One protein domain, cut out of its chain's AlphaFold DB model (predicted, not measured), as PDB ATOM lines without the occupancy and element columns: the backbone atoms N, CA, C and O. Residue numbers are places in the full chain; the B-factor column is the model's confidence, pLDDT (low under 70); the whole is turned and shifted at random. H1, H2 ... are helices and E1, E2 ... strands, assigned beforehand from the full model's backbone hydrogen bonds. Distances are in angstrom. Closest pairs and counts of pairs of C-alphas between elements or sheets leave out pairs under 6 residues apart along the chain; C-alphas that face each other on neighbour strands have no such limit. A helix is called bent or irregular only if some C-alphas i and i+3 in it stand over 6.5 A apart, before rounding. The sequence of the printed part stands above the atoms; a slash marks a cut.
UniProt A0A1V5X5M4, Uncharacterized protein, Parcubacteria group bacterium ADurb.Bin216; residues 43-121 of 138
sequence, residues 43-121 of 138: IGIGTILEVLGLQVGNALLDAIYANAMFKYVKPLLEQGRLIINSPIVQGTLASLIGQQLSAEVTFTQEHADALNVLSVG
ATOM      1  N   ILE A  43     -27.478  -2.982  23.975       88.81
ATOM      2  CA  ILE A  43     -28.512  -2.985  22.943       88.81
ATOM      3  C   ILE A  43     -28.690  -1.589  22.358       88.81
ATOM      4  O   ILE A  43     -28.513  -0.568  23.038       88.81
ATOM      5  N   GLY A  44     -29.084  -1.557  21.089       91.62
ATOM      6  CA  GLY A  44     -29.485  -0.342  20.396       91.62
ATOM      7  C   GLY A  44     -30.839  -0.450  19.722       91.62
ATOM      8  O   GLY A  44     -31.489  -1.494  19.750       91.62
ATOM      9  N   ILE A  45     -31.236   0.642  19.070       94.19
ATOM     10  CA  ILE A  45     -32.471   0.713  18.276       94.19
ATOM     11  C   ILE A  45     -32.522  -0.420  17.245       94.19
ATOM     12  O   ILE A  45     -33.512  -1.142  17.188       94.19
ATOM     13  N   GLY A  46     -31.441  -0.617  16.481       91.50
ATOM     14  CA  GLY A  46     -31.366  -1.681  15.472       91.50
ATOM     15  C   GLY A  46     -31.593  -3.066  16.076       91.50
ATOM     16  O   GLY A  46     -32.454  -3.806  15.617       91.50
ATOM     17  N   THR A  47     -30.918  -3.361  17.187       91.12
ATOM     18  CA  THR A  47     -31.068  -4.623  17.921       91.12
ATOM     19  C   THR A  47     -32.506  -4.866  18.384       91.12
ATOM     20  O   THR A  47     -33.021  -5.970  18.243       91.12
ATOM     21  N   ILE A  48     -33.179  -3.837  18.912       92.38
ATOM     22  CA  ILE A  48     -34.580  -3.943  19.348       92.38
ATOM     23  C   ILE A  48     -35.491  -4.282  18.163       92.38
ATOM     24  O   ILE A  48     -36.348  -5.157  18.283       92.38
ATOM     25  N   LEU A  49     -35.303  -3.610  17.025       94.44
ATOM     26  CA  LEU A  49     -36.106  -3.832  15.821       94.44
ATOM     27  C   LEU A  49     -35.863  -5.212  15.198       94.44
ATOM     28  O   LEU A  49     -36.806  -5.822  14.701       94.44
ATOM     29  N   GLU A  50     -34.628  -5.712  15.235       91.00
ATOM     30  CA  GLU A  50     -34.274  -7.045  14.734       91.00
ATOM     31  C   GLU A  50     -34.863  -8.165  15.599       91.00
ATOM     32  O   GLU A  50     -35.354  -9.156  15.063       91.00
ATOM     33  N   VAL A  51     -34.854  -8.002  16.927       91.50
ATOM     34  CA  VAL A  51     -35.331  -9.033  17.864       91.50
ATOM     35  C   VAL A  51     -36.851  -9.050  17.993       91.50
ATOM     36  O   VAL A  51     -37.455 -10.118  17.979       91.50
ATOM     37  N   LEU A  52     -37.481  -7.882  18.137       91.38
ATOM     38  CA  LEU A  52     -38.929  -7.785  18.363       91.38
ATOM     39  C   LEU A  52     -39.732  -7.628  17.066       91.38
ATOM     40  O   LEU A  52     -40.963  -7.680  17.083       91.38
ATOM     41  N   GLY A  53     -39.052  -7.410  15.942       92.19
ATOM     42  CA  GLY A  53     -39.679  -7.044  14.681       92.19
ATOM     43  C   GLY A  53     -40.172  -5.595  14.666       92.19
ATOM     44  O   GLY A  53     -40.268  -4.910  15.687       92.19
ATOM     45  N   LEU A  54     -40.523  -5.113  13.470       93.88
ATOM     46  CA  LEU A  54     -40.873  -3.706  13.255       93.88
ATOM     47  C   LEU A  54     -42.114  -3.263  14.039       93.88
ATOM     48  O   LEU A  54     -42.148  -2.140  14.526       93.88
ATOM     49  N   GLN A  55     -43.132  -4.114  14.175       94.00
ATOM     50  CA  GLN A  55     -44.385  -3.728  14.830       94.00
ATOM     51  C   GLN A  55     -44.195  -3.508  16.338       94.00
ATOM     52  O   GLN A  55     -44.499  -2.432  16.853       94.00
ATOM     53  N   VAL A  56     -43.660  -4.509  17.043       93.44
ATOM     54  CA  VAL A  56     -43.459  -4.437  18.497       93.44
ATOM     55  C   VAL A  56     -42.287  -3.520  18.841       93.44
ATOM     56  O   VAL A  56     -42.387  -2.717  19.768       93.44
ATOM     57  N   GLY A  57     -41.200  -3.591  18.070       93.25
ATOM     58  CA  GLY A  57     -40.017  -2.763  18.272       93.25
ATOM     59  C   GLY A  57     -40.308  -1.269  18.124       93.25
ATOM     60  O   GLY A  57     -39.921  -0.500  19.001       93.25
ATOM     61  N   ASN A  58     -41.055  -0.851  17.092       95.44
ATOM     62  CA  ASN A  58     -41.446   0.558  16.955       95.44
ATOM     63  C   ASN A  58     -42.372   0.999  18.091       95.44
ATOM     64  O   ASN A  58     -42.120   2.037  18.686       95.44
ATOM     65  N   ALA A  59     -43.374   0.197  18.467       95.31
ATOM     66  CA  ALA A  59     -44.269   0.549  19.572       95.31
ATOM     67  C   ALA A  59     -43.515   0.734  20.906       95.31
ATOM     68  O   ALA A  59     -43.810   1.652  21.673       95.31
ATOM     69  N   LEU A  60     -42.510  -0.107  21.175       93.31
ATOM     70  CA  LEU A  60     -41.642   0.035  22.345       93.31
ATOM     71  C   LEU A  60     -40.790   1.305  22.274       93.31
ATOM     72  O   LEU A  60     -40.707   2.047  23.255       93.31
ATOM     73  N   LEU A  61     -40.163   1.567  21.128       94.38
ATOM     74  CA  LEU A  61     -39.348   2.764  20.935       94.38
ATOM     75  C   LEU A  61     -40.197   4.031  21.040       94.38
ATOM     76  O   LEU A  61     -39.809   4.945  21.758       94.38
ATOM     77  N   ASP A  62     -41.383   4.068  20.443       94.75
ATOM     78  CA  ASP A  62     -42.306   5.198  20.541       94.75
ATOM     79  C   ASP A  62     -42.685   5.482  21.998       94.75
ATOM     80  O   ASP A  62     -42.620   6.631  22.442       94.75
ATOM     81  N   ALA A  63     -42.979   4.445  22.791       92.00
ATOM     82  CA  ALA A  63     -43.243   4.594  24.221       92.00
ATOM     83  C   ALA A  63     -42.032   5.173  24.986       92.00
ATOM     84  O   ALA A  63     -42.187   6.051  25.845       92.00
ATOM     85  N   ILE A  64     -40.813   4.737  24.650       91.81
ATOM     86  CA  ILE A  64     -39.570   5.262  25.238       91.81
ATOM     87  C   ILE A  64     -39.340   6.725  24.823       91.81
ATOM     88  O   ILE A  64     -38.980   7.567  25.653       91.81
ATOM     89  N   TYR A  65     -39.552   7.058  23.550       93.56
ATOM     90  CA  TYR A  65     -39.321   8.394  23.007       93.56
ATOM     91  C   TYR A  65     -40.386   9.404  23.444       93.56
ATOM     92  O   TYR A  65     -40.041  10.571  23.652       93.56
ATOM     93  N   ALA A  66     -41.619   8.965  23.694       92.50
ATOM     94  CA  ALA A  66     -42.690   9.797  24.233       92.50
ATOM     95  C   ALA A  66     -42.464  10.184  25.706       92.50
ATOM     96  O   ALA A  66     -42.847  11.275  26.129       92.50
ATOM     97  N   ASN A  67     -41.812   9.329  26.499       88.94
ATOM     98  CA  ASN A  67     -41.618   9.583  27.924       88.94
ATOM     99  C   ASN A  67     -40.343  10.416  28.197       88.94
ATOM    100  O   ASN A  67     -39.221  10.081  27.797       88.94
ATOM    101  N   ALA A  68     -40.508  11.538  28.905       90.81
ATOM    102  CA  ALA A  68     -39.419  12.451  29.256       90.81
ATOM    103  C   ALA A  68     -38.415  11.851  30.259       90.81
ATOM    104  O   ALA A  68     -37.247  12.247  30.266       90.81
ATOM    105  N   MET A  69     -38.831  10.873  31.070       88.38
ATOM    106  CA  MET A  69     -37.956  10.192  32.032       88.38
ATOM    107  C   MET A  69     -36.798   9.461  31.345       88.38
ATOM    108  O   MET A  69     -35.705   9.375  31.901       88.38
ATOM    109  N   PHE A  70     -36.992   9.012  30.103       90.50
ATOM    110  CA  PHE A  70     -35.977   8.302  29.327       90.50
ATOM    111  C   PHE A  70     -35.039   9.225  28.542       90.50
ATOM    112  O   PHE A  70     -34.304   8.755  27.676       90.50
ATOM    113  N   LYS A  71     -35.007  10.537  28.827       91.06
ATOM    114  CA  LYS A  71     -34.187  11.507  28.073       91.06
ATOM    115  C   LYS A  71     -32.717  11.100  27.887       91.06
ATOM    116  O   LYS A  71     -32.161  11.361  26.832       91.06
ATOM    117  N   TYR A  72     -32.105  10.446  28.878       91.94
ATOM    118  CA  TYR A  72     -30.709   9.990  28.807       91.94
ATOM    119  C   TYR A  72     -30.561   8.524  28.387       91.94
ATOM    120  O   TYR A  72     -29.452   8.080  28.120       91.94
ATOM    121  N   VAL A  73     -31.666   7.785  28.286       89.62
ATOM    122  CA  VAL A  73     -31.692   6.420  27.744       89.62
ATOM    123  C   VAL A  73     -31.708   6.454  26.216       89.62
ATOM    124  O   VAL A  73     -31.012   5.665  25.589       89.62
ATOM    125  N   LYS A  74     -32.425   7.412  25.616       92.69
ATOM    126  CA  LYS A  74     -32.495   7.624  24.156       92.69
ATOM    127  C   LYS A  74     -31.113   7.671  23.477       92.69
ATOM    128  O   LYS A  74     -30.871   6.825  22.622       92.69
ATOM    129  N   PRO A  75     -30.153   8.526  23.895       93.94
ATOM    130  CA  PRO A  75     -28.829   8.542  23.269       93.94
ATOM    131  C   PRO A  75     -28.039   7.243  23.489       93.94
ATOM    132  O   PRO A  75     -27.218   6.884  22.652       93.94
ATOM    133  N   LEU A  76     -28.275   6.512  24.587       92.50
ATOM    134  CA  LEU A  76     -27.640   5.207  24.801       92.50
ATOM    135  C   LEU A  76     -28.187   4.156  23.832       92.50
ATOM    136  O   LEU A  76     -27.409   3.366  23.309       92.50
ATOM    137  N   LEU A  77     -29.492   4.170  23.551       92.81
ATOM    138  CA  LEU A  77     -30.114   3.307  22.544       92.81
ATOM    139  C   LEU A  77     -29.654   3.649  21.123       92.81
ATOM    140  O   LEU A  77     -29.391   2.748  20.330       92.81
ATOM    141  N   GLU A  78     -29.512   4.934  20.802       93.12
ATOM    142  CA  GLU A  78     -29.001   5.391  19.502       93.12
ATOM    143  C   GLU A  78     -27.546   4.965  19.278       93.12
ATOM    144  O   GLU A  78     -27.174   4.575  18.176       93.12
ATOM    145  N   GLN A  79     -26.727   4.992  20.333       92.00
ATOM    146  CA  GLN A  79     -25.331   4.549  20.285       92.00
ATOM    147  C   GLN A  79     -25.174   3.027  20.373       92.00
ATOM    148  O   GLN A  79     -24.060   2.532  20.227       92.00
ATOM    149  N   GLY A  80     -26.251   2.287  20.655       89.81
ATOM    150  CA  GLY A  80     -26.181   0.848  20.901       89.81
ATOM    151  C   GLY A  80     -25.445   0.476  22.183       89.81
ATOM    152  O   GLY A  80     -24.816  -0.567  22.229       89.81
ATOM    153  N   ARG A  81     -25.488   1.340  23.200       90.25
ATOM    154  CA  ARG A  81     -24.737   1.221  24.460       90.25
ATOM    155  C   ARG A  81     -25.627   1.037  25.686       90.25
ATOM    156  O   ARG A  81     -25.153   1.160  26.818       90.25
ATOM    157  N   LEU A  82     -26.929   0.815  25.502       90.06
ATOM    158  CA  LEU A  82     -27.820   0.589  26.635       90.06
ATOM    159  C   LEU A  82     -27.599  -0.819  27.187       90.06
ATOM    160  O   LEU A  82     -27.815  -1.798  26.489       90.06
ATOM    161  N   ILE A  83     -27.223  -0.929  28.458       89.12
ATOM    162  CA  ILE A  83     -26.971  -2.222  29.101       89.12
ATOM    163  C   ILE A  83     -28.301  -2.850  29.540       89.12
ATOM    164  O   ILE A  83     -28.887  -2.443  30.554       89.12
ATOM    165  N   ILE A  84     -28.765  -3.854  28.789       88.31
ATOM    166  CA  ILE A  84     -30.088  -4.466  28.967       88.31
ATOM    167  C   ILE A  84     -30.239  -5.161  30.318       88.31
ATOM    168  O   ILE A  84     -31.278  -5.047  30.959       88.31
ATOM    169  N   ASN A  85     -29.181  -5.797  30.820       84.56
ATOM    170  CA  ASN A  85     -29.185  -6.527  32.090       84.56
ATOM    171  C   ASN A  85     -28.886  -5.658  33.321       84.56
ATOM    172  O   ASN A  85     -28.711  -6.180  34.424       84.56
ATOM    173  N   SER A  86     -28.828  -4.332  33.167       86.44
ATOM    174  CA  SER A  86     -28.733  -3.455  34.330       86.44
ATOM    175  C   SER A  86     -30.020  -3.552  35.167       86.44
ATOM    176  O   SER A  86     -31.110  -3.613  34.595       86.44
ATOM    177  N   PRO A  87     -29.947  -3.522  36.514       86.75
ATOM    178  CA  PRO A  87     -31.136  -3.661  37.363       86.75
ATOM    179  C   PRO A  87     -32.238  -2.639  37.055       86.75
ATOM    180  O   PRO A  87     -33.421  -2.956  37.128       86.75
ATOM    181  N   ILE A  88     -31.849  -1.420  36.669       87.44
ATOM    182  CA  ILE A  88     -32.785  -0.348  36.311       87.44
ATOM    183  C   ILE A  88     -33.507  -0.668  34.996       87.44
ATOM    184  O   ILE A  88     -34.724  -0.499  34.912       87.44
ATOM    185  N   VAL A  89     -32.786  -1.148  33.977       88.81
ATOM    186  CA  VAL A  89     -33.401  -1.517  32.695       88.81
ATOM    187  C   VAL A  89     -34.273  -2.761  32.857       88.81
ATOM    188  O   VAL A  89     -35.399  -2.756  32.372       88.81
ATOM    189  N   GLN A  90     -33.829  -3.763  33.618       89.62
ATOM    190  CA  GLN A  90     -34.640  -4.941  33.946       89.62
ATOM    191  C   GLN A  90     -35.927  -4.571  34.689       89.62
ATOM    192  O   GLN A  90     -37.006  -5.018  34.310       89.62
ATOM    193  N   GLY A  91     -35.841  -3.699  35.700       88.88
ATOM    194  CA  GLY A  91     -37.021  -3.201  36.412       88.88
ATOM    195  C   GLY A  91     -37.972  -2.421  35.500       88.88
ATOM    196  O   GLY A  91     -39.188  -2.555  35.611       88.88
ATOM    197  N   THR A  92     -37.422  -1.658  34.551       89.75
ATOM    198  CA  THR A  92     -38.222  -0.933  33.556       89.75
ATOM    199  C   THR A  92     -38.923  -1.901  32.605       89.75
ATOM    200  O   THR A  92     -40.136  -1.802  32.444       89.75
ATOM    201  N   LEU A  93     -38.206  -2.869  32.026       90.19
ATOM    202  CA  LEU A  93     -38.791  -3.896  31.160       90.19
ATOM    203  C   LEU A  93     -39.901  -4.664  31.877       90.19
ATOM    204  O   LEU A  93     -40.990  -4.788  31.327       90.19
ATOM    205  N   ALA A  94     -39.665  -5.095  33.118       92.12
ATOM    206  CA  ALA A  94     -40.665  -5.784  33.927       92.12
ATOM    207  C   ALA A  94     -41.926  -4.930  34.143       92.12
ATOM    208  O   ALA A  94     -43.036  -5.447  34.066       92.12
ATOM    209  N   SER A  95     -41.774  -3.616  34.350       90.25
ATOM    210  CA  SER A  95     -42.915  -2.699  34.509       90.25
ATOM    211  C   SER A  95     -43.737  -2.502  33.229       90.25
ATOM    212  O   SER A  95     -44.907  -2.128  33.306       90.25
ATOM    213  N   LEU A  96     -43.141  -2.761  32.061       89.69
ATOM    214  CA  LEU A  96     -43.816  -2.674  30.768       89.69
ATOM    215  C   LEU A  96     -44.589  -3.952  30.428       89.69
ATOM    216  O   LEU A  96     -45.452  -3.914  29.558       89.69
ATOM    217  N   ILE A  97     -44.324  -5.077  31.095       93.38
ATOM    218  CA  ILE A  97     -45.021  -6.338  30.823       93.38
ATOM    219  C   ILE A  97     -46.515  -6.182  31.129       93.38
ATOM    220  O   ILE A  97     -46.916  -5.725  32.197       93.38
ATOM    221  N   GLY A  98     -47.346  -6.554  30.158       90.44
ATOM    222  CA  GLY A  98     -48.796  -6.386  30.186       90.44
ATOM    223  C   GLY A  98     -49.278  -4.979  29.824       90.44
ATOM    224  O   GLY A  98     -50.486  -4.778  29.724       90.44
ATOM    225  N   GLN A  99     -48.381  -4.010  29.601       92.00
ATOM    226  CA  GLN A  99     -48.767  -2.673  29.154       92.00
ATOM    227  C   GLN A  99     -49.101  -2.676  27.662       92.00
ATOM    228  O   GLN A  99     -48.395  -3.265  26.838       92.00
ATOM    229  N   GLN A 100     -50.168  -1.963  27.313       92.81
ATOM    230  CA  GLN A 100     -50.515  -1.687  25.928       92.81
ATOM    231  C   GLN A 100     -49.673  -0.504  25.431       92.81
ATOM    232  O   GLN A 100     -49.847   0.623  25.888       92.81
ATOM    233  N   LEU A 101     -48.738  -0.774  24.519       90.00
ATOM    234  CA  LEU A 101     -47.832   0.231  23.951       90.00
ATOM    235  C   LEU A 101     -48.467   0.962  22.762       90.00
ATOM    236  O   LEU A 101     -48.195   2.137  22.531       90.00
ATOM    237  N   SER A 102     -49.333   0.274  22.019       89.25
ATOM    238  CA  SER A 102     -50.141   0.845  20.941       89.25
ATOM    239  C   SER A 102     -51.468   0.093  20.816       89.25
ATOM    240  O   SER A 102     -51.671  -0.931  21.469       89.25
ATOM    241  N   ALA A 103     -52.382   0.577  19.968       85.19
ATOM    242  CA  ALA A 103     -53.705  -0.029  19.785       85.19
ATOM    243  C   ALA A 103     -53.660  -1.545  19.495       85.19
ATOM    244  O   ALA A 103     -54.574  -2.264  19.890       85.19
ATOM    245  N   GLU A 104     -52.581  -2.029  18.878       87.56
ATOM    246  CA  GLU A 104     -52.418  -3.424  18.451       87.56
ATOM    247  C   GLU A 104     -51.269  -4.157  19.160       87.56
ATOM    248  O   GLU A 104     -51.046  -5.338  18.899       87.56
ATOM    249  N   VAL A 105     -50.511  -3.483  20.033       91.06
ATOM    250  CA  VAL A 105     -49.306  -4.053  20.649       91.06
ATOM    251  C   VAL A 105     -49.391  -3.997  22.165       91.06
ATOM    252  O   VAL A 105     -49.328  -2.927  22.772       91.06
ATOM    253  N   THR A 106     -49.427  -5.180  22.771       94.06
ATOM    254  CA  THR A 106     -49.179  -5.384  24.199       94.06
ATOM    255  C   THR A 106     -47.767  -5.918  24.379       94.06
ATOM    256  O   THR A 106     -47.360  -6.866  23.706       94.06
ATOM    257  N   PHE A 107     -47.001  -5.321  25.288       93.44
ATOM    258  CA  PHE A 107     -45.678  -5.829  25.622       93.44
ATOM    259  C   PHE A 107     -45.813  -7.057  26.528       93.44
ATOM    260  O   PHE A 107     -46.435  -6.983  27.584       93.44
ATOM    261  N   THR A 108     -45.278  -8.205  26.119       94.25
ATOM    262  CA  THR A 108     -45.441  -9.484  26.823       94.25
ATOM    263  C   THR A 108     -44.141  -9.915  27.496       94.25
ATOM    264  O   THR A 108     -43.072  -9.355  27.241       94.25
ATOM    265  N   GLN A 109     -44.226 -10.945  28.344       92.25
ATOM    266  CA  GLN A 109     -43.047 -11.592  28.923       92.25
ATOM    267  C   GLN A 109     -42.114 -12.128  27.827       92.25
ATOM    268  O   GLN A 109     -40.909 -11.928  27.906       92.25
ATOM    269  N   GLU A 110     -42.671 -12.710  26.764       90.94
ATOM    270  CA  GLU A 110     -41.902 -13.249  25.636       90.94
ATOM    271  C   GLU A 110     -41.057 -12.169  24.945       90.94
ATOM    272  O   GLU A 110     -39.910 -12.420  24.581       90.94
ATOM    273  N   HIS A 111     -41.573 -10.940  24.820       91.75
ATOM    274  CA  HIS A 111     -40.802  -9.818  24.274       91.75
ATOM    275  C   HIS A 111     -39.641  -9.415  25.194       91.75
ATOM    276  O   HIS A 111     -38.535  -9.143  24.724       91.75
ATOM    277  N   ALA A 112     -39.869  -9.383  26.511       90.19
ATOM    278  CA  ALA A 112     -38.813  -9.097  27.480       90.19
ATOM    279  C   ALA A 112     -37.726 -10.185  27.459       90.19
ATOM    280  O   ALA A 112     -36.534  -9.873  27.432       90.19
ATOM    281  N   ASP A 113     -38.133 -11.452  27.404       88.94
ATOM    282  CA  ASP A 113     -37.227 -12.598  27.353       88.94
ATOM    283  C   ASP A 113     -36.393 -12.588  26.068       88.94
ATOM    284  O   ASP A 113     -35.178 -12.778  26.129       88.94
ATOM    285  N   ALA A 114     -37.004 -12.273  24.921       88.44
ATOM    286  CA  ALA A 114     -36.307 -12.165  23.642       88.44
ATOM    287  C   ALA A 114     -35.178 -11.118  23.676       88.44
ATOM    288  O   ALA A 114     -34.072 -11.384  23.205       88.44
ATOM    289  N   LEU A 115     -35.415  -9.949  24.288       87.56
ATOM    290  CA  LEU A 115     -34.366  -8.940  24.491       87.56
ATOM    291  C   LEU A 115     -33.290  -9.418  25.477       87.56
ATOM    292  O   LEU A 115     -32.104  -9.143  25.291       87.56
ATOM    293  N   ASN A 116     -33.689 -10.144  26.520       84.88
ATOM    294  CA  ASN A 116     -32.784 -10.614  27.564       84.88
ATOM    295  C   ASN A 116     -31.846 -11.727  27.100       84.88
ATOM    296  O   ASN A 116     -30.713 -11.780  27.587       84.88
ATOM    297  N   VAL A 117     -32.261 -12.563  26.143       80.69
ATOM    298  CA  VAL A 117     -31.418 -13.616  25.546       80.69
ATOM    299  C   VAL A 117     -30.097 -13.046  25.016       80.69
ATOM    300  O   VAL A 117     -29.062 -13.695  25.142       80.69
ATOM    301  N   LEU A 118     -30.081 -11.802  24.529       74.19
ATOM    302  CA  LEU A 118     -28.857 -11.142  24.055       74.19
ATOM    303  C   LEU A 118     -27.820 -10.879  25.154       74.19
ATOM    304  O   LEU A 118     -26.639 -10.693  24.875       74.19
ATOM    305  N   SER A 119     -28.251 -10.853  26.413       73.56
ATOM    306  CA  SER A 119     -27.370 -10.669  27.568       73.56
ATOM    307  C   SER A 119     -26.867 -11.977  28.173       73.56
ATOM    308  O   SER A 119     -26.187 -11.951  29.201       73.56
ATOM    309  N   VAL A 120     -27.202 -13.110  27.553       72.31
ATOM    310  CA  VAL A 120     -26.817 -14.446  27.995       72.31
ATOM    311  C   VAL A 120     -25.624 -14.921  27.164       72.31
ATOM    312  O   VAL A 120     -25.701 -15.039  25.945       72.31
ATOM    313  N   GLY A 121     -24.505 -15.196  27.832       68.50
ATOM    314  CA  GLY A 121     -23.294 -15.752  27.224       68.50
ATOM    315  C   GLY A 121     -22.914 -17.106  27.829       68.50
ATOM    316  O   GLY A 121     -23.383 -17.440  28.923       68.50
TER     317      GLY A 121
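AT A GLANCE: This is residues 43 to 121 of the 138 residues of an uncharacterized protein of Parcubacteria group bacterium ADurb.Bin216 (UniProt A0A1V5X5M4). A sharply kinked helix, H1, makes the core: H2 folds back to its first residues, H4 packs on residues 48 to 52, and H3 runs beside H4. The 79 printed residues include H1, H2, H3, E1, H4 in that order, mostly helix. The whole is compact, radius of gyration of the C-alphas 11.5 A, spans 31 by 28 by 22 A.

IN THESE COORDINATES: H1, residues 45 to 66, begins at C-alpha 45 (-32.471, 0.713, 18.276) and measures 14.9 A; it is irregular, C-alphas 51 and 54 being 9.0 A apart. H2 is residues 73 to 78, H3 87 to 96 with 14.3 A, E1 100 to 102. H4, 109 to 117, measures 12.3 A and ends at C-alpha 117 (-31.418, -13.616, 25.546).

HOW THE PARTS SIT: H1 and H2 form a helical hairpin, closest C-alphas Ile 45 and Leu 77, 5.5 A. H1 touches H4 at a steep tilt of 63 degrees, closest C-alphas Leu 52 and His 111, 6.5 A. H3 is close but not clearly touching H4, closest C-alphas Leu 93 and Ala 112, 6.4 A. E1 pairs with no named strand. Every O i to N i+4 pair is within hydrogen-bond range in H2, H3 and H4, and 15 of 18 in H1.

THE WHOLE: The farthest C-alphas, Ala 103 and Gly 121, are 35.0 A apart. The printed part has no cut and no long link; residue 121 alone is under 70 in pLDDT.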